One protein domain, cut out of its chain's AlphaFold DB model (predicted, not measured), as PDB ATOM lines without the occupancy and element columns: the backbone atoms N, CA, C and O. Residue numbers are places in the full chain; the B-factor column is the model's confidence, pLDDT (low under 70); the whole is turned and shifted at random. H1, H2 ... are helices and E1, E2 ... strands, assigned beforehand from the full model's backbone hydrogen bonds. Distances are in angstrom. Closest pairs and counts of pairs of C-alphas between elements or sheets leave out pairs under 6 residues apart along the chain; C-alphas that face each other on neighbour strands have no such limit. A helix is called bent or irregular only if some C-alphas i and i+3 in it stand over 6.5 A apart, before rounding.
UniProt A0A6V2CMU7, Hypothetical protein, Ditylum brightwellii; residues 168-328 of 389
ATOM      1  N   ARG A 168     127.912 130.109 156.435       85.31
ATOM      2  CA  ARG A 168     129.334 130.415 156.627       85.31
ATOM      3  C   ARG A 168     129.980 129.576 157.732       85.31
ATOM      4  O   ARG A 168     131.192 129.393 157.697       85.31
ATOM      5  N   ASP A 169     129.194 129.064 158.679       85.50
ATOM      6  CA  ASP A 169     129.695 128.230 159.777       85.50
ATOM      7  C   ASP A 169     129.890 126.762 159.356       85.50
ATOM      8  O   ASP A 169     130.528 125.991 160.067       85.50
ATOM      9  N   GLU A 170     129.370 126.371 158.189       82.12
ATOM     10  CA  GLU A 170     129.444 125.012 157.635       82.12
ATOM     11  C   GLU A 170     130.677 124.837 156.731       82.12
ATOM     12  O   GLU A 170     130.611 124.212 155.670       82.12
ATOM     13  N   VAL A 171     131.817 125.406 157.138       83.75
ATOM     14  CA  VAL A 171     133.081 125.294 156.397       83.75
ATOM     15  C   VAL A 171     133.419 123.811 156.218       83.75
ATOM     16  O   VAL A 171     133.437 123.048 157.181       83.75
ATOM     17  N   ASP A 172     133.637 123.397 154.970       86.19
ATOM     18  CA  ASP A 172     133.944 122.017 154.565       86.19
ATOM     19  C   ASP A 172     132.833 120.970 154.801       86.19
ATOM     20  O   ASP A 172     133.045 119.781 154.548       86.19
ATOM     21  N   ASN A 173     131.623 121.369 155.213       87.44
ATOM     22  CA  ASN A 173     130.501 120.447 155.424       87.44
ATOM     23  C   ASN A 173     129.474 120.480 154.283       87.44
ATOM     24  O   ASN A 173     128.268 120.647 154.486       87.44
ATOM     25  N   TYR A 174     129.970 120.289 153.065       88.25
ATOM     26  CA  TYR A 174     129.168 120.225 151.848       88.25
ATOM     27  C   TYR A 174     129.116 118.795 151.307       88.25
ATOM     28  O   TYR A 174     129.973 117.958 151.595       88.25
ATOM     29  N   GLU A 175     128.102 118.515 150.502       89.50
ATOM     30  CA  GLU A 175     127.976 117.295 149.726       89.50
ATOM     31  C   GLU A 175     127.570 117.589 148.283       89.50
ATOM     32  O   GLU A 175     126.966 118.618 147.976       89.50
ATOM     33  N   GLU A 176     127.933 116.675 147.388       90.06
ATOM     34  CA  GLU A 176     127.528 116.740 145.991       90.06
ATOM     35  C   GLU A 176     126.140 116.120 145.820       90.06
ATOM     36  O   GLU A 176     125.972 114.906 145.945       90.06
ATOM     37  N   ILE A 177     125.164 116.945 145.458       85.88
ATOM     38  CA  ILE A 177     123.833 116.512 145.044       85.88
ATOM     39  C   ILE A 177     123.717 116.551 143.517       85.88
ATOM     40  O   ILE A 177     124.260 117.434 142.846       85.88
ATOM     41  N   GLY A 178     123.007 115.577 142.946       85.25
ATOM     42  CA  GLY A 178     122.680 115.571 141.520       85.25
ATOM     43  C   GLY A 178     121.608 116.612 141.205       85.25
ATOM     44  O   GLY A 178     120.617 116.725 141.929       85.25
ATOM     45  N   HIS A 179     121.783 117.365 140.122       81.50
ATOM     46  CA  HIS A 179     120.804 118.360 139.712       81.50
ATOM     47  C   HIS A 179     119.507 117.684 139.214       81.50
ATOM     48  O   HIS A 179     119.553 116.739 138.422       81.50
ATOM     49  N   PRO A 180     118.321 118.148 139.646       76.94
ATOM     50  CA  PRO A 180     117.075 117.411 139.467       76.94
ATOM     51  C   PRO A 180     116.573 117.373 138.018       76.94
ATOM     52  O   PRO A 180     115.836 116.455 137.670       76.94
ATOM     53  N   ALA A 181     116.961 118.326 137.160       77.44
ATOM     54  CA  ALA A 181     116.690 118.231 135.717       77.44
ATOM     55  C   ALA A 181     117.820 117.588 134.912       77.44
ATOM     56  O   ALA A 181     117.596 117.225 133.761       77.44
ATOM     57  N   ASP A 182     119.019 117.460 135.480       84.44
ATOM     58  CA  ASP A 182     120.168 116.917 134.764       84.44
ATOM     59  C   ASP A 182     121.110 116.219 135.740       84.44
ATOM     60  O   ASP A 182     121.933 116.848 136.395       84.44
ATOM     61  N   SER A 183     121.015 114.892 135.805       87.88
ATOM     62  CA  SER A 183     121.849 114.072 136.685       87.88
ATOM     63  C   SER A 183     123.348 114.143 136.368       87.88
ATOM     64  O   SER A 183     124.150 113.653 137.159       87.88
ATOM     65  N   THR A 184     123.738 114.678 135.204       92.06
ATOM     66  CA  THR A 184     125.154 114.861 134.847       92.06
ATOM     67  C   THR A 184     125.762 116.089 135.517       92.06
ATOM     68  O   THR A 184     126.974 116.130 135.736       92.06
ATOM     69  N   ILE A 185     124.925 117.058 135.894       86.69
ATOM     70  CA  ILE A 185     125.333 118.247 136.625       86.69
ATOM     71  C   ILE A 185     125.333 117.906 138.112       86.69
ATOM     72  O   ILE A 185     124.314 117.530 138.697       86.69
ATOM     73  N   LYS A 186     126.501 118.052 138.730       88.81
ATOM     74  CA  LYS A 186     126.673 117.936 140.173       88.81
ATOM     75  C   LYS A 186     126.726 119.319 140.793       88.81
ATOM     76  O   LYS A 186     127.330 120.228 140.229       88.81
ATOM     77  N   MET A 187     126.115 119.464 141.959       83.38
ATOM     78  CA  MET A 187     126.094 120.714 142.706       83.38
ATOM     79  C   MET A 187     126.495 120.469 144.148       83.38
ATOM     80  O   MET A 187     126.148 119.442 144.715       83.38
ATOM     81  N   THR A 188     127.197 121.419 144.750       86.25
ATOM     82  CA  THR A 188     127.604 121.344 146.153       86.25
ATOM     83  C   THR A 188     126.574 122.033 147.036       86.25
ATOM     84  O   THR A 188     126.401 123.244 146.940       86.25
ATOM     85  N   ALA A 189     125.918 121.290 147.918       83.75
ATOM     86  CA  ALA A 189     125.003 121.827 148.919       83.75
ATOM     87  C   ALA A 189     125.548 121.544 150.327       83.75
ATOM     88  O   ALA A 189     126.173 120.505 150.527       83.75
ATOM     89  N   PRO A 190     125.343 122.423 151.318       81.81
ATOM     90  CA  PRO A 190     125.620 122.085 152.709       81.81
ATOM     91  C   PRO A 190     124.888 120.801 153.124       81.81
ATOM     92  O   PRO A 190     123.720 120.631 152.779       81.81
ATOM     93  N   LYS A 191     125.512 119.922 153.917       79.50
ATOM     94  CA  LYS A 191     124.870 118.661 154.353       79.50
ATOM     95  C   LYS A 191     123.612 118.862 155.184       79.50
ATOM     96  O   LYS A 191     122.719 118.026 155.192       79.50
ATOM     97  N   PHE A 192     123.484 119.998 155.863       71.69
ATOM     98  CA  PHE A 192     122.230 120.297 156.549       71.69
ATOM     99  C   PHE A 192     121.042 120.476 155.575       71.69
ATOM    100  O   PHE A 192     119.905 120.557 156.029       71.69
ATOM    101  N   TRP A 193     121.286 120.525 154.255       66.44
ATOM    102  CA  TRP A 193     120.275 120.476 153.194       66.44
ATOM    103  C   TRP A 193     120.020 119.085 152.609       66.44
ATOM    104  O   TRP A 193     119.165 118.953 151.735       66.44
ATOM    105  N   SER A 194     120.741 118.052 153.024       59.75
ATOM    106  CA  SER A 194     120.644 116.754 152.363       59.75
ATOM    107  C   SER A 194     119.903 115.690 153.135       59.75
ATOM    108  O   SER A 194     119.252 114.864 152.503       59.75
ATOM    109  N   ASP A 195     119.948 115.723 154.465       66.50
ATOM    110  CA  ASP A 195     119.215 114.776 155.297       66.50
ATOM    111  C   ASP A 195     117.756 115.239 155.456       66.50
ATOM    112  O   ASP A 195     117.478 116.171 156.223       66.50
ATOM    113  N   PRO A 196     116.782 114.616 154.758       64.25
ATOM    114  CA  PRO A 196     115.406 115.071 154.812       64.25
ATOM    115  C   PRO A 196     114.818 114.732 156.184       64.25
ATOM    116  O   PRO A 196     114.403 113.602 156.437       64.25
ATOM    117  N   ILE A 197     114.690 115.739 157.050       62.06
ATOM    118  CA  ILE A 197     113.990 115.622 158.347       62.06
ATOM    119  C   ILE A 197     112.543 115.124 158.155       62.06
ATOM    120  O   ILE A 197     111.946 114.513 159.040       62.06
ATOM    121  N   HIS A 198     111.977 115.383 156.979       65.25
ATOM    122  CA  HIS A 198     110.574 115.192 156.657       65.25
ATOM    123  C   HIS A 198     110.304 113.968 155.763       65.25
ATOM    124  O   HIS A 198     109.163 113.767 155.372       65.25
ATOM    125  N   GLU A 199     111.309 113.138 155.437       73.81
ATOM    126  CA  GLU A 199     111.144 111.899 154.639       73.81
ATOM    127  C   GLU A 199     110.333 112.080 153.327       73.81
ATOM    128  O   GLU A 199     109.577 111.196 152.921       73.81
ATOM    129  N   ASN A 200     110.461 113.232 152.649       70.69
ATOM    130  CA  ASN A 200     109.640 113.629 151.485       70.69
ATOM    131  C   ASN A 200     108.122 113.711 151.757       70.69
ATOM    132  O   ASN A 200     107.309 113.656 150.831       70.69
ATOM    133  N   GLN A 201     107.723 113.839 153.016       77.25
ATOM    134  CA  GLN A 201     106.352 114.070 153.453       77.25
ATOM    135  C   GLN A 201     106.198 115.503 153.965       77.25
ATOM    136  O   GLN A 201     107.162 116.171 154.332       77.25
ATOM    137  N   LEU A 202     104.963 116.001 153.980       75.88
ATOM    138  CA  LEU A 202     104.666 117.251 154.671       75.88
ATOM    139  C   LEU A 202     104.875 117.032 156.172       75.88
ATOM    140  O   LEU A 202     104.299 116.104 156.739       75.88
ATOM    141  N   MET A 203     105.684 117.883 156.806       78.31
ATOM    142  CA  MET A 203     105.871 117.840 158.258       78.31
ATOM    143  C   MET A 203     104.531 118.037 158.965       78.31
ATOM    144  O   MET A 203     103.736 118.899 158.577       78.31
ATOM    145  N   SER A 204     104.287 117.257 160.021       84.81
ATOM    146  CA  SER A 204     103.155 117.535 160.903       84.81
ATOM    147  C   SER A 204     103.378 118.870 161.619       84.81
ATOM    148  O   SER A 204     104.513 119.338 161.746       84.81
ATOM    149  N   ARG A 205     102.300 119.489 162.115       84.06
ATOM    150  CA  ARG A 205     102.409 120.719 162.912       84.06
ATOM    151  C   ARG A 205     103.348 120.500 164.097       84.06
ATOM    152  O   ARG A 205     104.191 121.340 164.360       84.06
ATOM    153  N   GLU A 206     103.214 119.377 164.791       84.25
ATOM    154  CA  GLU A 206     103.999 119.039 165.981       84.25
ATOM    155  C   GLU A 206     105.485 118.936 165.638       84.25
ATOM    156  O   GLU A 206     106.305 119.545 166.315       84.25
ATOM    157  N   GLN A 207     105.821 118.249 164.543       83.56
ATOM    158  CA  GLN A 207     107.201 118.131 164.080       83.56
ATOM    159  C   GLN A 207     107.768 119.489 163.645       83.56
ATOM    160  O   GLN A 207     108.884 119.836 164.019       83.56
ATOM    161  N   ALA A 208     106.990 120.297 162.917       81.44
ATOM    162  CA  ALA A 208     107.396 121.651 162.540       81.44
ATOM    163  C   ALA A 208     107.590 122.564 163.766       81.44
ATOM    164  O   ALA A 208     108.465 123.428 163.759       81.44
ATOM    165  N   MET A 209     106.807 122.363 164.830       82.00
ATOM    166  CA  MET A 209     106.968 123.090 166.088       82.00
ATOM    167  C   MET A 209     108.169 122.591 166.900       82.00
ATOM    168  O   MET A 209     108.842 123.422 167.493       82.00
ATOM    169  N   GLU A 210     108.501 121.295 166.909       82.50
ATOM    170  CA  GLU A 210     109.740 120.785 167.540       82.50
ATOM    171  C   GLU A 210     111.008 121.383 166.900       82.50
ATOM    172  O   GLU A 210     112.050 121.493 167.543       82.50
ATOM    173  N   ILE A 211     110.890 121.781 165.638       81.44
ATOM    174  CA  ILE A 211     111.945 122.361 164.816       81.44
ATOM    175  C   ILE A 211     112.035 123.892 164.974       81.44
ATOM    176  O   ILE A 211     113.096 124.470 164.782       81.44
ATOM    177  N   GLY A 212     110.939 124.570 165.329       79.81
ATOM    178  CA  GLY A 212     110.907 126.028 165.437       79.81
ATOM    179  C   GLY A 212     111.878 126.577 166.489       79.81
ATOM    180  O   GLY A 212     111.763 126.265 167.680       79.81
ATOM    181  N   SER A 213     112.780 127.461 166.053       84.88
ATOM    182  CA  SER A 213     113.727 128.149 166.925       84.88
ATOM    183  C   SER A 213     113.172 129.435 167.542       84.88
ATOM    184  O   SER A 213     112.268 130.107 167.036       84.88
ATOM    185  N   CYS A 214     113.752 129.800 168.677       92.00
ATOM    186  CA  CYS A 214     113.581 131.099 169.308       92.00
ATOM    187  C   CYS A 214     114.802 131.977 169.069       92.00
ATOM    188  O   CYS A 214     115.897 131.481 168.843       92.00
ATOM    189  N   ALA A 215     114.635 133.291 169.178       91.12
ATOM    190  CA  ALA A 215     115.761 134.218 169.134       91.12
ATOM    191  C   ALA A 215     116.600 134.183 170.428       91.12
ATOM    192  O   ALA A 215     117.763 134.581 170.421       91.12
ATOM    193  N   VAL A 216     116.008 133.712 171.531       92.44
ATOM    194  CA  VAL A 216     116.629 133.590 172.857       92.44
ATOM    195  C   VAL A 216     116.660 132.108 173.247       92.44
ATOM    196  O   VAL A 216     115.634 131.437 173.088       92.44
ATOM    197  N   PRO A 217     117.799 131.579 173.728       92.75
ATOM    198  CA  PRO A 217     117.873 130.190 174.165       92.75
ATOM    199  C   PRO A 217     117.132 129.979 175.496       92.75
ATOM    200  O   PRO A 217     116.880 130.928 176.241       92.75
ATOM    201  N   ASP A 218     116.786 128.731 175.811       91.25
ATOM    202  CA  ASP A 218     116.386 128.353 177.172       91.25
ATOM    203  C   ASP A 218     117.582 128.349 178.147       91.25
ATOM    204  O   ASP A 218     118.729 128.613 177.783       91.25
ATOM    205  N   GLU A 219     117.309 128.015 179.411       93.38
ATOM    206  CA  GLU A 219     118.321 127.860 180.466       93.38
ATOM    207  C   GLU A 219     119.397 126.809 180.130       93.38
ATOM    208  O   GLU A 219     120.488 126.844 180.694       93.38
ATOM    209  N   SER A 220     119.110 125.889 179.202       91.81
ATOM    210  CA  SER A 220     120.040 124.855 178.733       91.81
ATOM    211  C   SER A 220     120.828 125.276 177.484       91.81
ATOM    212  O   SER A 220     121.639 124.497 176.987       91.81
ATOM    213  N   GLY A 221     120.611 126.489 176.962       90.81
ATOM    214  CA  GLY A 221     121.244 126.963 175.732       90.81
ATOM    215  C   GLY A 221     120.569 126.470 174.447       90.81
ATOM    216  O   GLY A 221     121.117 126.664 173.363       90.81
ATOM    217  N   ASN A 222     119.406 125.820 174.537       88.94
ATOM    218  CA  ASN A 222     118.694 125.275 173.390       88.94
ATOM    219  C   ASN A 222     117.705 126.299 172.813       88.94
ATOM    220  O   ASN A 222     116.915 126.923 173.523       88.94
ATOM    221  N   TYR A 223     117.738 126.449 171.491       90.94
ATOM    222  CA  TYR A 223     116.860 127.357 170.759       90.94
ATOM    223  C   TYR A 223     115.557 126.685 170.294       90.94
ATOM    224  O   TYR A 223     114.586 127.394 170.031       90.94
ATOM    225  N   ASN A 224     115.488 125.346 170.262       90.56
ATOM    226  CA  ASN A 224     114.289 124.575 169.904       90.56
ATOM    227  C   ASN A 224     113.329 124.465 171.081       90.56
ATOM    228  O   ASN A 224     113.293 123.452 171.782       90.56
ATOM    229  N   ARG A 225     112.559 125.527 171.310       90.31
ATOM    230  CA  ARG A 225     111.550 125.568 172.381       90.31
ATOM    231  C   ARG A 225     110.129 125.357 171.853       90.31
ATOM    232  O   ARG A 225     109.203 125.187 172.649       90.31
ATOM    233  N   GLY A 226     109.939 125.348 170.534       87.62
ATOM    234  CA  GLY A 226     108.661 125.073 169.884       87.62
ATOM    235  C   GLY A 226     107.494 125.876 170.447       87.62
ATOM    236  O   GLY A 226     107.546 127.105 170.502       87.62
ATOM    237  N   ASP A 227     106.435 125.193 170.893       88.81
ATOM    238  CA  ASP A 227     105.242 125.848 171.450       88.81
ATOM    239  C   ASP A 227     105.532 126.619 172.756       88.81
ATOM    240  O   ASP A 227     104.832 127.588 173.049       88.81
ATOM    241  N   SER A 228     106.588 126.267 173.503       91.12
ATOM    242  CA  SER A 228     106.992 127.014 174.707       91.12
ATOM    243  C   SER A 228     107.692 128.343 174.395       91.12
ATOM    244  O   SER A 228     107.882 129.162 175.291       91.12
ATOM    245  N   CYS A 229     108.028 128.594 173.124       92.25
ATOM    246  CA  CYS A 229     108.588 129.860 172.673       92.25
ATOM    247  C   CYS A 229     107.534 130.980 172.691       92.25
ATOM    248  O   CYS A 229     106.545 130.887 171.938       92.25
ATOM    249  N   PRO A 230     107.750 132.069 173.456       92.94
ATOM    250  CA  PRO A 230     106.885 133.242 173.412       92.94
ATOM    251  C   PRO A 230     106.746 133.774 171.973       92.94
ATOM    252  O   PRO A 230     107.743 133.833 171.248       92.94
ATOM    253  N   PRO A 231     105.541 134.152 171.500       90.06
ATOM    254  CA  PRO A 231     105.332 134.596 170.115       90.06
ATOM    255  C   PRO A 231     106.202 135.787 169.679       90.06
ATOM    256  O   PRO A 231     106.520 135.953 168.499       90.06
ATOM    257  N   ASP A 232     106.588 136.629 170.630       91.88
ATOM    258  CA  ASP A 232     107.484 137.765 170.457       91.88
ATOM    259  C   ASP A 232     108.964 137.375 170.382       91.88
ATOM    260  O   ASP A 232     109.751 138.179 169.897       91.88
ATOM    261  N   GLU A 233     109.329 136.146 170.750       92.06
ATOM    262  CA  GLU A 233     110.686 135.592 170.658       92.06
ATOM    263  C   GLU A 233     110.848 134.572 169.526       92.06
ATOM    264  O   GLU A 233     111.976 134.225 169.177       92.06
ATOM    265  N   ARG A 234     109.748 134.115 168.915       91.94
ATOM    266  CA  ARG A 234     109.789 133.230 167.740       91.94
ATOM    267  C   ARG A 234     110.556 133.893 166.601       91.94
ATOM    268  O   ARG A 234     110.353 135.086 166.332       91.94
ATOM    269  N   THR A 235     111.427 133.124 165.959       92.19
ATOM    270  CA  THR A 235     112.179 133.569 164.786       92.19
ATOM    271  C   THR A 235     111.239 133.698 163.582       92.19
ATOM    272  O   THR A 235     110.079 133.286 163.621       92.19
ATOM    273  N   ILE A 236     111.697 134.352 162.521       91.25
ATOM    274  CA  ILE A 236     111.000 134.487 161.241       91.25
ATOM    275  C   ILE A 236     112.019 134.173 160.160       91.25
ATOM    276  O   ILE A 236     112.992 134.909 160.022       91.25
ATOM    277  N   TYR A 237     111.789 133.128 159.377       90.38
ATOM    278  CA  TYR A 237     112.616 132.838 158.220       90.38
ATOM    279  C   TYR A 237     111.957 133.336 156.935       90.38
ATOM    280  O   TYR A 237     110.764 133.133 156.705       90.38
ATOM    281  N   VAL A 238     112.747 133.991 156.091       93.44
ATOM    282  CA  VAL A 238     112.350 134.461 154.769       93.44
ATOM    283  C   VAL A 238     113.289 133.841 153.744       93.44
ATOM    284  O   VAL A 238     114.467 134.184 153.675       93.44
ATOM    285  N   ALA A 239     112.756 132.941 152.922       92.62
ATOM    286  CA  ALA A 239     113.473 132.428 151.764       92.62
ATOM    287  C   ALA A 239     113.254 133.348 150.562       92.62
ATOM    288  O   ALA A 239     112.114 133.632 150.190       92.62
ATOM    289  N   ILE A 240     114.343 133.774 149.931       94.19
ATOM    290  CA  ILE A 240     114.323 134.549 148.693       94.19
ATOM    291  C   ILE A 240     114.973 133.717 147.601       94.19
ATOM    292  O   ILE A 240     116.040 133.138 147.783       94.19
ATOM    293  N   ALA A 241     114.334 133.688 146.442       92.62
ATOM    294  CA  ALA A 241     114.895 133.086 145.251       92.62
ATOM    295  C   ALA A 241     115.084 134.186 144.207       92.62
ATOM    296  O   ALA A 241     114.116 134.653 143.611       92.62
ATOM    297  N   SER A 242     116.326 134.633 144.050       94.88
ATOM    298  CA  SER A 242     116.718 135.770 143.216       94.88
ATOM    299  C   SER A 242     117.269 135.266 141.888       94.88
ATOM    300  O   SER A 242     118.238 134.508 141.886       94.88
ATOM    301  N   TYR A 243     116.642 135.653 140.770       94.38
ATOM    302  CA  TYR A 243     117.157 135.374 139.423       94.38
ATOM    303  C   TYR A 243     117.683 136.654 138.808       94.38
ATOM    304  O   TYR A 243     116.890 137.435 138.274       94.38
ATOM    305  N   ARG A 244     119.002 136.857 138.857       94.94
ATOM    306  CA  ARG A 244     119.656 138.035 138.276       94.94
ATOM    307  C   ARG A 244     118.937 139.337 138.654       94.94
ATOM    308  O   ARG A 244     118.721 140.218 137.816       94.94
ATOM    309  N   ASP A 245     118.482 139.416 139.904       96.50
ATOM    310  CA  ASP A 245     117.644 140.503 140.389       96.50
ATOM    311  C   ASP A 245     118.499 141.544 141.111       96.50
ATOM    312  O   ASP A 245     118.769 141.452 142.307       96.50
ATOM    313  N   TRP A 246     118.871 142.600 140.389       96.12
ATOM    314  CA  TRP A 246     119.597 143.741 140.956       96.12
ATOM    315  C   TRP A 246     118.831 144.440 142.098       96.12
ATOM    316  O   TRP A 246     119.429 145.188 142.882       96.12
ATOM    317  N   GLN A 247     117.512 144.220 142.214       97.38
ATOM    318  CA  GLN A 247     116.683 144.751 143.296       97.38
ATOM    319  C   GLN A 247     116.734 143.899 144.570       97.38
ATOM    320  O   GLN A 247     116.204 144.315 145.604       97.38
ATOM    321  N   CYS A 248     117.387 142.737 144.536       97.94
ATOM    322  CA  CYS A 248     117.409 141.798 145.647       97.94
ATOM    323  C   CYS A 248     117.939 142.427 146.945       97.94
ATOM    324  O   CYS A 248     117.270 142.360 147.978       97.94
ATOM    325  N   ARG A 249     119.065 143.153 146.891       97.56
ATOM    326  CA  ARG A 249     119.617 143.879 148.054       97.56
ATOM    327  C   ARG A 249     118.645 144.901 148.652       97.56
ATOM    328  O   ARG A 249     118.550 145.023 149.869       97.56
ATOM    329  N   TYR A 250     117.846 145.580 147.823       98.25
ATOM    330  CA  TYR A 250     116.806 146.500 148.302       98.25
ATOM    331  C   TYR A 250     115.646 145.753 148.957       98.25
ATOM    332  O   TYR A 250     115.057 146.243 149.918       98.25
ATOM    333  N   THR A 251     115.316 144.562 148.459       98.12
ATOM    334  CA  THR A 251     114.313 143.691 149.076       98.12
ATOM    335  C   THR A 251     114.774 143.237 150.457       98.12
ATOM    336  O   THR A 251     114.012 143.369 151.415       98.12
ATOM    337  N   VAL A 252     116.026 142.790 150.590       98.00
ATOM    338  CA  VAL A 252     116.633 142.395 151.871       98.00
ATOM    339  C   VAL A 252     116.645 143.563 152.861       98.00
ATOM    340  O   VAL A 252     116.107 143.446 153.965       98.00
ATOM    341  N   GLU A 253     117.154 144.721 152.440       98.06
ATOM    342  CA  GLU A 253     117.148 145.962 153.226       98.06
ATOM    343  C   GLU A 253     115.730 146.326 153.690       98.06
ATOM    344  O   GLU A 253     115.461 146.705 154.837       98.06
ATOM    345  N   SER A 254     114.774 146.160 152.783       98.19
ATOM    346  CA  SER A 254     113.392 146.478 153.045       98.19
ATOM    347  C   SER A 254     112.705 145.509 154.011       98.19
ATOM    348  O   SER A 254     111.764 145.927 154.691       98.19
ATOM    349  N   ILE A 255     113.095 144.237 154.046       98.12
ATOM    350  CA  ILE A 255     112.531 143.257 154.979       98.12
ATOM    351  C   ILE A 255     112.891 143.659 156.410       98.12
ATOM    352  O   ILE A 255     112.005 143.762 157.260       98.12
ATOM    353  N   PHE A 256     114.162 143.963 156.667       97.94
ATOM    354  CA  PHE A 256     114.615 144.352 158.001       97.94
ATOM    355  C   PHE A 256     114.086 145.721 158.432       97.94
ATOM    356  O   PHE A 256     113.621 145.858 159.561       97.94
ATOM    357  N   SER A 257     114.097 146.724 157.550       97.19
ATOM    358  CA  SER A 257     113.637 148.080 157.897       97.19
ATOM    359  C   SER A 257     112.140 148.158 158.215       97.19
ATOM    360  O   SER A 257     111.724 148.986 159.024       97.19
ATOM    361  N   ARG A 258     111.316 147.291 157.612       97.12
ATOM    362  CA  ARG A 258     109.871 147.225 157.897       97.12
ATOM    363  C   ARG A 258     109.523 146.285 159.050       97.12
ATOM    364  O   ARG A 258     108.412 146.358 159.577       97.12
ATOM    365  N   ALA A 259     110.424 145.382 159.430       96.56
ATOM    366  CA  ALA A 259     110.176 144.450 160.518       96.56
ATOM    367  C   ALA A 259     110.109 145.197 161.858       96.56
ATOM    368  O   ALA A 259     111.023 145.921 162.233       96.56
ATOM    369  N   LYS A 260     109.044 144.960 162.637       95.94
ATOM    370  CA  LYS A 260     108.926 145.511 164.001       95.94
ATOM    371  C   LYS A 260     110.038 145.001 164.931       95.94
ATOM    372  O   LYS A 260     110.471 145.722 165.818       95.94
ATOM    373  N   ASN A 261     110.476 143.757 164.724       95.12
ATOM    374  CA  ASN A 261     111.510 143.080 165.507       95.12
ATOM    375  C   ASN A 261     112.539 142.440 164.551       95.12
ATOM    376  O   ASN A 261     112.506 141.219 164.371       95.12
ATOM    377  N   PRO A 262     113.420 143.233 163.915       96.25
ATOM    378  CA  PRO A 262     114.321 142.758 162.860       96.25
ATOM    379  C   PRO A 262     115.297 141.680 163.343       96.25
ATOM    380  O   PRO A 262     115.595 140.772 162.589       96.25
ATOM    381  N   LYS A 263     115.685 141.693 164.627       94.94
ATOM    382  CA  LYS A 263     116.585 140.697 165.247       94.94
ATOM    383  C   LYS A 263     116.080 139.247 165.211       94.94
ATOM    384  O   LYS A 263     116.830 138.334 165.536       94.94
ATOM    385  N   ARG A 264     114.794 139.045 164.917       94.12
ATOM    386  CA  ARG A 264     114.167 137.720 164.803       94.12
ATOM    387  C   ARG A 264     114.068 137.257 163.363       94.12
ATOM    388  O   ARG A 264     113.709 136.111 163.133       94.12
ATOM    389  N   VAL A 265     114.303 138.157 162.414       95.12
ATOM    390  CA  VAL A 265     114.189 137.868 160.995       95.12
ATOM    391  C   VAL A 265     115.503 137.288 160.518       95.12
ATOM    392  O   VAL A 265     116.571 137.800 160.817       95.12
ATOM    393  N   ARG A 266     115.409 136.226 159.742       93.19
ATOM    394  CA  ARG A 266     116.528 135.625 159.053       93.19
ATOM    395  C   ARG A 266     116.174 135.444 157.601       93.19
ATOM    396  O   ARG A 266     115.047 135.073 157.277       93.19
ATOM    397  N   ILE A 267     117.141 135.701 156.741       94.88
ATOM    398  CA  ILE A 267     116.947 135.673 155.305       94.88
ATOM    399  C   ILE A 267     117.938 134.685 154.713       94.88
ATOM    400  O   ILE A 267     119.140 134.791 154.938       94.88
ATOM    401  N   GLY A 268     117.419 133.720 153.967       93.69
ATOM    402  CA  GLY A 268     118.220 132.828 153.142       93.69
ATOM    403  C   GLY A 268     117.918 133.132 151.689       93.69
ATOM    404  O   GLY A 268     116.758 133.115 151.276       93.69
ATOM    405  N   VAL A 269     118.951 133.447 150.920       94.44
ATOM    406  CA  VAL A 269     118.822 133.834 149.521       94.44
ATOM    407  C   VAL A 269     119.505 132.811 148.636       94.44
ATOM    408  O   VAL A 269     120.669 132.480 148.832       94.44
ATOM    409  N   VAL A 270     118.777 132.336 147.635       93.00
ATOM    410  CA  VAL A 270     119.336 131.622 146.489       93.00
ATOM    411  C   VAL A 270     119.585 132.671 145.425       93.00
ATOM    412  O   VAL A 270     118.625 133.148 144.817       93.00
ATOM    413  N   ASP A 271     120.837 133.084 145.258       94.88
ATOM    414  CA  ASP A 271     121.193 134.182 144.364       94.88
ATOM    415  C   ASP A 271     121.807 133.641 143.080       94.88
ATOM    416  O   ASP A 271     122.904 133.079 143.068       94.88
ATOM    417  N   GLN A 272     121.047 133.747 141.998       92.44
ATOM    418  CA  GLN A 272     121.439 133.212 140.710       92.44
ATOM    419  C   GLN A 272     121.982 134.328 139.844       92.44
ATOM    420  O   GLN A 272     121.223 135.134 139.301       92.44
ATOM    421  N   ILE A 273     123.299 134.360 139.721       94.81
ATOM    422  CA  ILE A 273     124.030 135.489 139.155       94.81
ATOM    423  C   ILE A 273     124.922 135.036 138.002       94.81
ATOM    424  O   ILE A 273     125.220 133.848 137.833       94.81
ATOM    425  N   ILE A 274     125.321 135.998 137.179       95.25
ATOM    426  CA  ILE A 274     126.462 135.885 136.267       95.25
ATOM    427  C   ILE A 274     127.479 136.983 136.585       95.25
ATOM    428  O   ILE A 274     127.161 137.946 137.284       95.25
ATOM    429  N   ASP A 275     128.681 136.874 136.022       94.81
ATOM    430  CA  ASP A 275     129.707 137.908 136.152       94.81
ATOM    431  C   ASP A 275     129.162 139.295 135.774       94.81
ATOM    432  O   ASP A 275     128.704 139.530 134.651       94.81
ATOM    433  N   GLY A 276     129.246 140.224 136.728       94.94
ATOM    434  CA  GLY A 276     128.790 141.606 136.586       94.94
ATOM    435  C   GLY A 276     127.378 141.887 137.108       94.94
ATOM    436  O   GLY A 276     126.989 143.054 137.112       94.94
ATOM    437  N   ASP A 277     126.631 140.875 137.555       95.94
ATOM    438  CA  ASP A 277     125.381 141.093 138.285       95.94
ATOM    439  C   ASP A 277     125.659 141.589 139.721       95.94
ATOM    440  O   ASP A 277     126.721 141.363 140.303       95.94
ATOM    441  N   ASP A 278     124.681 142.285 140.301       96.06
ATOM    442  CA  ASP A 278     124.724 142.713 141.697       96.06
ATOM    443  C   ASP A 278     124.304 141.577 142.636       96.06
ATOM    444  O   ASP A 278     123.310 140.900 142.389       96.06
ATOM    445  N   HIS A 279     125.023 141.430 143.748       96.50
ATOM    446  CA  HIS A 279     124.774 140.383 144.735       96.50
ATOM    447  C   HIS A 279     123.761 140.835 145.799       96.50
ATOM    448  O   HIS A 279     123.746 141.998 146.219       96.50
ATOM    449  N   CYS A 280     122.953 139.898 146.293       97.06
ATOM    450  CA  CYS A 280     121.938 140.156 147.316       97.06
ATOM    451  C   CYS A 280     122.488 140.552 148.702       97.06
ATOM    452  O   CYS A 280     121.792 141.244 149.446       97.06
ATOM    453  N   ASP A 281     123.693 140.107 149.075       96.31
ATOM    454  CA  ASP A 281     124.337 140.381 150.374       96.31
ATOM    455  C   ASP A 281     125.254 141.604 150.380       96.31
ATOM    456  O   ASP A 281     125.861 141.919 151.408       96.31
ATOM    457  N   VAL A 282     125.359 142.311 149.258       96.75
ATOM    458  CA  VAL A 282     126.160 143.529 149.171       96.75
ATOM    459  C   VAL A 282     125.290 144.732 149.560       96.75
ATOM    460  O   VAL A 282     124.257 144.964 148.923       96.75
ATOM    461  N   PRO A 283     125.687 145.514 150.584       97.38
ATOM    462  CA  PRO A 283     125.010 146.756 150.960       97.38
ATOM    463  C   PRO A 283     124.836 147.717 149.773       97.38
ATOM    464  O   PRO A 283     125.664 147.743 148.863       97.38
ATOM    465  N   ILE A 284     123.763 148.516 149.784       97.56
ATOM    466  CA  ILE A 284     123.444 149.458 148.694       97.56
ATOM    467  C   ILE A 284     124.537 150.529 148.584       97.56
ATOM    468  O   ILE A 284     125.016 150.827 147.492       97.56
ATOM    469  N   ASP A 285     124.945 151.075 149.725       97.88
ATOM    470  CA  ASP A 285     126.127 151.917 149.883       97.88
ATOM    471  C   ASP A 285     127.179 151.182 150.738       97.88
ATOM    472  O   ASP A 285     126.814 150.364 151.581       97.88
ATOM    473  N   PRO A 286     128.487 151.469 150.605       97.69
ATOM    474  CA  PRO A 286     129.491 150.917 151.516       97.69
ATOM    475  C   PRO A 286     129.151 151.219 152.984       97.69
ATOM    476  O   PRO A 286     128.785 152.353 153.305       97.69
ATOM    477  N   CYS A 287     129.322 150.243 153.884       97.69
ATOM    478  CA  CYS A 287     128.987 150.411 155.306       97.69
ATOM    479  C   CYS A 287     129.775 151.542 155.994       97.69
ATOM    480  O   CYS A 287     129.311 152.082 156.991       97.69
ATOM    481  N   ASP A 288     130.931 151.950 155.457       98.06
ATOM    482  CA  ASP A 288     131.682 153.110 155.960       98.06
ATOM    483  C   ASP A 288     130.962 154.442 155.691       98.06
ATOM    484  O   ASP A 288     131.096 155.399 156.453       98.06
ATOM    485  N   LYS A 289     130.207 154.515 154.586       98.31
ATOM    486  CA  LYS A 289     129.456 155.705 154.169       98.31
ATOM    487  C   LYS A 289     128.092 155.762 154.850       98.31
ATOM    488  O   LYS A 289     127.686 156.838 155.287       98.31
ATOM    489  N   ASP A 290     127.401 154.627 154.930       97.81
ATOM    490  CA  ASP A 290     126.145 154.495 155.666       97.81
ATOM    491  C   ASP A 290     126.129 153.200 156.500       97.81
ATOM    492  O   ASP A 290     125.724 152.142 156.004       97.81
ATOM    493  N   PRO A 291     126.564 153.268 157.774       97.50
ATOM    494  CA  PRO A 291     126.605 152.107 158.659       97.50
ATOM    495  C   PRO A 291     125.218 151.689 159.163       97.50
ATOM    496  O   PRO A 291     125.088 150.626 159.765       97.50
ATOM    497  N   TYR A 292     124.178 152.505 158.953       97.44
ATOM    498  CA  TYR A 292     122.843 152.240 159.489       97.44
ATOM    499  C   TYR A 292     121.980 151.365 158.576       97.44
ATOM    500  O   TYR A 292     120.894 150.957 158.996       97.44
ATOM    501  N   GLN A 293     122.469 151.026 157.380       97.69
ATOM    502  CA  GLN A 293     121.811 150.070 156.493       97.69
ATOM    503  C   GLN A 293     121.592 148.732 157.203       97.69
ATOM    504  O   GLN A 293     122.441 148.226 157.945       97.69
ATOM    505  N   ALA A 294     120.438 148.134 156.964       97.06
ATOM    506  CA  ALA A 294     120.055 146.868 157.549       97.06
ATOM    507  C   ALA A 294     120.999 145.738 157.115       97.06
ATOM    508  O   ALA A 294     121.377 144.921 157.949       97.06
ATOM    509  N   LEU A 295     121.452 145.739 155.858       96.62
ATOM    510  CA  LEU A 295     122.473 144.805 155.364       96.62
ATOM    511  C   LEU A 295     123.815 144.909 156.109       96.62
ATOM    512  O   LEU A 295     124.521 143.910 156.227       96.62
ATOM    513  N   CYS A 296     124.159 146.081 156.652       97.56
ATOM    514  CA  CYS A 296     125.338 146.246 157.506       97.56
ATOM    515  C   CYS A 296     125.064 145.748 158.935       97.56
ATOM    516  O   CYS A 296     125.862 144.999 159.494       97.56
ATOM    517  N   ASN A 297     123.914 146.113 159.511       97.38
ATOM    518  CA  ASN A 297     123.547 145.783 160.895       97.38
ATOM    519  C   ASN A 297     123.191 144.306 161.124       97.38
ATOM    520  O   ASN A 297     123.389 143.784 162.219       97.38
ATOM    521  N   TYR A 298     122.633 143.641 160.112       96.62
ATOM    522  CA  TYR A 298     122.093 142.281 160.197       96.62
ATOM    523  C   TYR A 298     122.785 141.321 159.224       96.62
ATOM    524  O   TYR A 298     122.200 140.320 158.817       96.62
ATOM    525  N   LYS A 299     124.046 141.594 158.866       95.31
ATOM    526  CA  LYS A 299     124.838 140.777 157.932       95.31
ATOM    527  C   LYS A 299     124.923 139.296 158.325       95.31
ATOM    528  O   LYS A 299     125.013 138.430 157.454       95.31
ATOM    529  N   ASP A 300     124.888 139.004 159.621       94.00
ATOM    530  CA  ASP A 300     124.954 137.638 160.163       94.00
ATOM    531  C   ASP A 300     123.597 136.911 160.131       94.00
ATOM    532  O   ASP A 300     123.512 135.715 160.395       94.00
ATOM    533  N   GLN A 301     122.516 137.623 159.800       94.44
ATOM    534  CA  GLN A 301     121.165 137.074 159.629       94.44
ATOM    535  C   GLN A 301     120.804 136.875 158.149       94.44
ATOM    536  O   GLN A 301     119.676 136.478 157.850       94.44
ATOM    537  N   VAL A 302     121.736 137.155 157.231       95.25
ATOM    538  CA  VAL A 302     121.568 136.984 155.785       95.25
ATOM    539  C   VAL A 302     122.564 135.948 155.281       95.25
ATOM    540  O   VAL A 302     123.769 136.201 155.234       95.25
ATOM    541  N   ASP A 303     122.052 134.793 154.869       93.62
ATOM    542  CA  ASP A 303     122.826 133.797 154.137       93.62
ATOM    543  C   ASP A 303     122.516 133.896 152.653       93.62
ATOM    544  O   ASP A 303     121.349 133.918 152.258       93.62
ATOM    545  N   VAL A 304     123.553 133.894 151.826       93.62
ATOM    546  CA  VAL A 304     123.405 133.873 150.374       93.62
ATOM    547  C   VAL A 304     124.127 132.660 149.827       93.62
ATOM    548  O   VAL A 304     125.327 132.487 150.023       93.62
ATOM    549  N   TYR A 305     123.372 131.813 149.143       91.69
ATOM    550  CA  TYR A 305     123.884 130.717 148.347       91.69
ATOM    551  C   TYR A 305     123.898 131.154 146.889       91.69
ATOM    552  O   TYR A 305     122.848 131.276 146.253       91.69
ATOM    553  N   GLN A 306     125.098 131.438 146.394       92.06
ATOM    554  CA  GLN A 306     125.313 131.883 145.024       92.06
ATOM    555  C   GLN A 306     125.386 130.676 144.093       92.06
ATOM    556  O   GLN A 306     126.042 129.677 144.396       92.06
ATOM    557  N   MET A 307     124.727 130.773 142.944       89.06
ATOM    558  CA  MET A 307     124.824 129.776 141.883       89.06
ATOM    559  C   MET A 307     124.807 130.440 140.509       89.06
ATOM    560  O   MET A 307     124.273 131.533 140.336       89.06
ATOM    561  N   GLU A 308     125.378 129.769 139.514       89.94
ATOM    562  CA  GLU A 308     125.413 130.312 138.161       89.94
ATOM    563  C   GLU A 308     124.012 130.308 137.532       89.94
ATOM    564  O   GLU A 308     123.328 129.280 137.492       89.94
ATOM    565  N   ALA A 309     123.590 131.446 136.977       89.75
ATOM    566  CA  ALA A 309     122.282 131.584 136.334       89.75
ATOM    567  C   ALA A 309     121.988 130.564 135.204       89.75
ATOM    568  O   ALA A 309     120.831 130.187 135.043       89.75
ATOM    569  N   PRO A 310     122.954 130.056 134.413       86.12
ATOM    570  CA  PRO A 310     122.677 128.992 133.444       86.12
ATOM    571  C   PRO A 310     122.163 127.686 134.074       86.12
ATOM    572  O   PRO A 310     121.433 126.943 133.420       86.12
ATOM    573  N   LEU A 311     122.481 127.428 135.347       80.00
ATOM    574  CA  LEU A 311     122.006 126.260 136.101       80.00
ATOM    575  C   LEU A 311     120.579 126.459 136.658       80.00
ATOM    576  O   LEU A 311     119.996 125.554 137.249       80.00
ATOM    577  N   ALA A 312     119.975 127.631 136.434       71.31
ATOM    578  CA  ALA A 312     118.667 128.040 136.947       71.31
ATOM    579  C   ALA A 312     117.451 127.342 136.332       71.31
ATOM    580  O   ALA A 312     116.335 127.523 136.826       71.31
ATOM    581  N   GLY A 313     117.621 126.592 135.235       65.81
ATOM    582  CA  GLY A 313     116.515 126.027 134.447       65.81
ATOM    583  C   GLY A 313     115.505 125.200 135.257       65.81
ATOM    584  O   GLY A 313     114.376 124.998 134.814       65.81
ATOM    585  N   THR A 314     115.875 124.793 136.475       60.25
ATOM    586  CA  THR A 314     115.071 124.004 137.423       60.25
ATOM    587  C   THR A 314     114.756 124.732 138.730       60.25
ATOM    588  O   THR A 314     114.669 124.132 139.801       60.25
ATOM    589  N   TYR A 315     114.544 126.041 138.634       59.25
ATOM    590  CA  TYR A 315     114.226 126.977 139.715       59.25
ATOM    591  C   TYR A 315     113.326 126.443 140.838       59.25
ATOM    592  O   TYR A 315     113.625 126.597 142.021       59.25
ATOM    593  N   LEU A 316     112.206 125.816 140.465       58.25
ATOM    594  CA  LEU A 316     111.169 125.412 141.413       58.25
ATOM    595  C   LEU A 316     111.647 124.328 142.380       58.25
ATOM    596  O   LEU A 316     111.247 124.342 143.538       58.25
ATOM    597  N   ILE A 317     112.540 123.440 141.945       59.88
ATOM    598  CA  ILE A 317     112.985 122.312 142.770       59.88
ATOM    599  C   ILE A 317     113.995 122.781 143.825       59.88
ATOM    600  O   ILE A 317     113.991 122.283 144.947       59.88
ATOM    601  N   TYR A 318     114.806 123.794 143.511       62.34
ATOM    602  CA  TYR A 318     115.808 124.325 144.439       62.34
ATOM    603  C   TYR A 318     115.221 125.204 145.519       62.34
ATOM    604  O   TYR A 318     115.599 125.057 146.677       62.34
ATOM    605  N   ILE A 319     114.263 126.069 145.170       61.84
ATOM    606  CA  ILE A 319     113.489 126.771 146.195       61.84
ATOM    607  C   ILE A 319     112.856 125.732 147.091       61.84
ATOM    608  O   ILE A 319     112.929 125.867 148.292       61.84
ATOM    609  N   GLN A 320     112.293 124.670 146.530       56.75
ATOM    610  CA  GLN A 320     111.644 123.647 147.322       56.75
ATOM    611  C   GLN A 320     112.638 122.911 148.232       56.75
ATOM    612  O   GLN A 320     112.322 122.762 149.399       56.75
ATOM    613  N   LEU A 321     113.854 122.577 147.792       56.56
ATOM    614  CA  LEU A 321     114.910 122.001 148.644       56.56
ATOM    615  C   LEU A 321     115.418 122.972 149.720       56.56
ATOM    616  O   LEU A 321     115.595 122.588 150.871       56.56
ATOM    617  N   ILE A 322     115.634 124.238 149.373       59.38
ATOM    618  CA  ILE A 322     116.137 125.247 150.312       59.38
ATOM    619  C   ILE A 322     115.037 125.647 151.283       59.38
ATOM    620  O   ILE A 322     115.292 125.775 152.467       59.38
ATOM    621  N   HIS A 323     113.793 125.750 150.833       56.31
ATOM    622  CA  HIS A 323     112.631 125.898 151.693       56.31
ATOM    623  C   HIS A 323     112.532 124.647 152.575       56.31
ATOM    624  O   HIS A 323     112.730 124.764 153.765       56.31
ATOM    625  N   PHE A 324     112.407 123.432 152.052       49.16
ATOM    626  CA  PHE A 324     112.229 122.223 152.868       49.16
ATOM    627  C   PHE A 324     113.328 121.958 153.909       49.16
ATOM    628  O   PHE A 324     113.013 121.447 154.983       49.16
ATOM    629  N   ASN A 325     114.579 122.332 153.639       49.84
ATOM    630  CA  ASN A 325     115.674 122.114 154.584       49.84
ATOM    631  C   ASN A 325     116.000 123.325 155.457       49.84
ATOM    632  O   ASN A 325     116.480 123.162 156.576       49.84
ATOM    633  N   PHE A 326     115.709 124.541 154.997       49.94
ATOM    634  CA  PHE A 326     115.767 125.724 155.853       49.94
ATOM    635  C   PHE A 326     114.528 125.830 156.753       49.94
ATOM    636  O   PHE A 326     114.602 126.337 157.865       49.94
ATOM    637  N   TRP A 327     113.415 125.211 156.358       49.03
ATOM    638  CA  TRP A 327     112.245 124.921 157.193       49.03
ATOM    639  C   TRP A 327     112.554 124.032 158.409       49.03
ATOM    640  O   TRP A 327     111.654 123.753 159.200       49.03
ATOM    641  N   ARG A 328     113.840 123.710 158.626       47.75
ATOM    642  CA  ARG A 328     114.458 123.576 159.950       47.75
ATOM    643  C   ARG A 328     114.148 124.755 160.906       47.75
ATOM    644  O   ARG A 328     114.465 124.648 162.075       47.75
TER     645      ARG A 328
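What this domain is: This is residues 168 to 328 of the 389 residues of the protein "Hypothetical protein" of Ditylum brightwellii (UniProt A0A6V2CMU7). A small parallel sheet, E3, E4 and E5, is the core, with H4 packed over one face and H2 over the other, three layers in all. The hairpin of E1 and E2 lies on H4's side of the sheet, H3 sits beside H2, and H1 with the looping residues 212 to 235 lies toward the end where E3 begins. The 161 printed residues hold named elements in the order E1, E2, H1, E3, H2, E4, H3, E5, H4, a mixed class with under half of the residues in them. The whole is compact, with a radius of gyration of the C-alphas of 16.9 A and spans of 46 by 46 by 26 A.

How they stand to each other: E1, residues 174 to 179, and E2, residues 182 to 190, form an antiparallel hairpin, with N 177 and O 187 2.8 A apart, within hydrogen-bond range. E2 bends by 81 degrees at residue 185. H1, residues 205 to 211, touches no helix and is not on the sheet of E3, residues 236 to 243, E4, residues 265 to 273, and E5, residues 302 to 308. In this sheet E4 is the inner strand; N 240 and O 268 are 2.8 A apart, as are N 269 and O 303. H2, residues 248 to 258, runs along the strands at a height of 9.8 A over the sheet, its closest C-alphas to E4 being those of Phe 256 and Val 265, 7.2 A apart. H2 touches H3, residues 294 to 297, closest at the C-alphas of Glu 253 and Ala 294, 5.3 A apart. E3, H2, E4 and E4, H3, E5 are strand-helix-strand units, two parallel neighbour strands with a helix between, each with a right-handed crossover. H4, residues 309 to 326, runs along the strands on the opposite face at a height of 9.0 A; the C-alphas of Ala 241 and Ile 319, its closest to E3, are 6.5 A apart. E2 and H4 are near each other, with 6 pairs of C-alphas within 10 A. Every O i to N i+4 pair is within hydrogen-bond range in H1 and H2, and 8 of 14 in H4; H3 is too short for one.

Where its parts are: E1 begins at C-alpha 174, (129.168, 120.225, 151.848). E2 measures 19.5 A, E3 22.7 A, E4 24.1 A and E5 19.2 A from first to last C-alpha. H2 measures 15.4 A. H4 measures 21.4 A and ends at C-alpha 326, (115.767, 125.724, 155.853); it is irregular, with C-alphas 313 and 316 8.8 A apart.

The domain as a whole: The C-alphas of Thr 184 and Glu 219, the two farthest apart, are 47.9 A apart. The printed part has no cut. The links E2 to H1, H1 to E3 and E4 to H3 are long. The model's pLDDT is under 70 at residues 193 to 198 and 313 to 328.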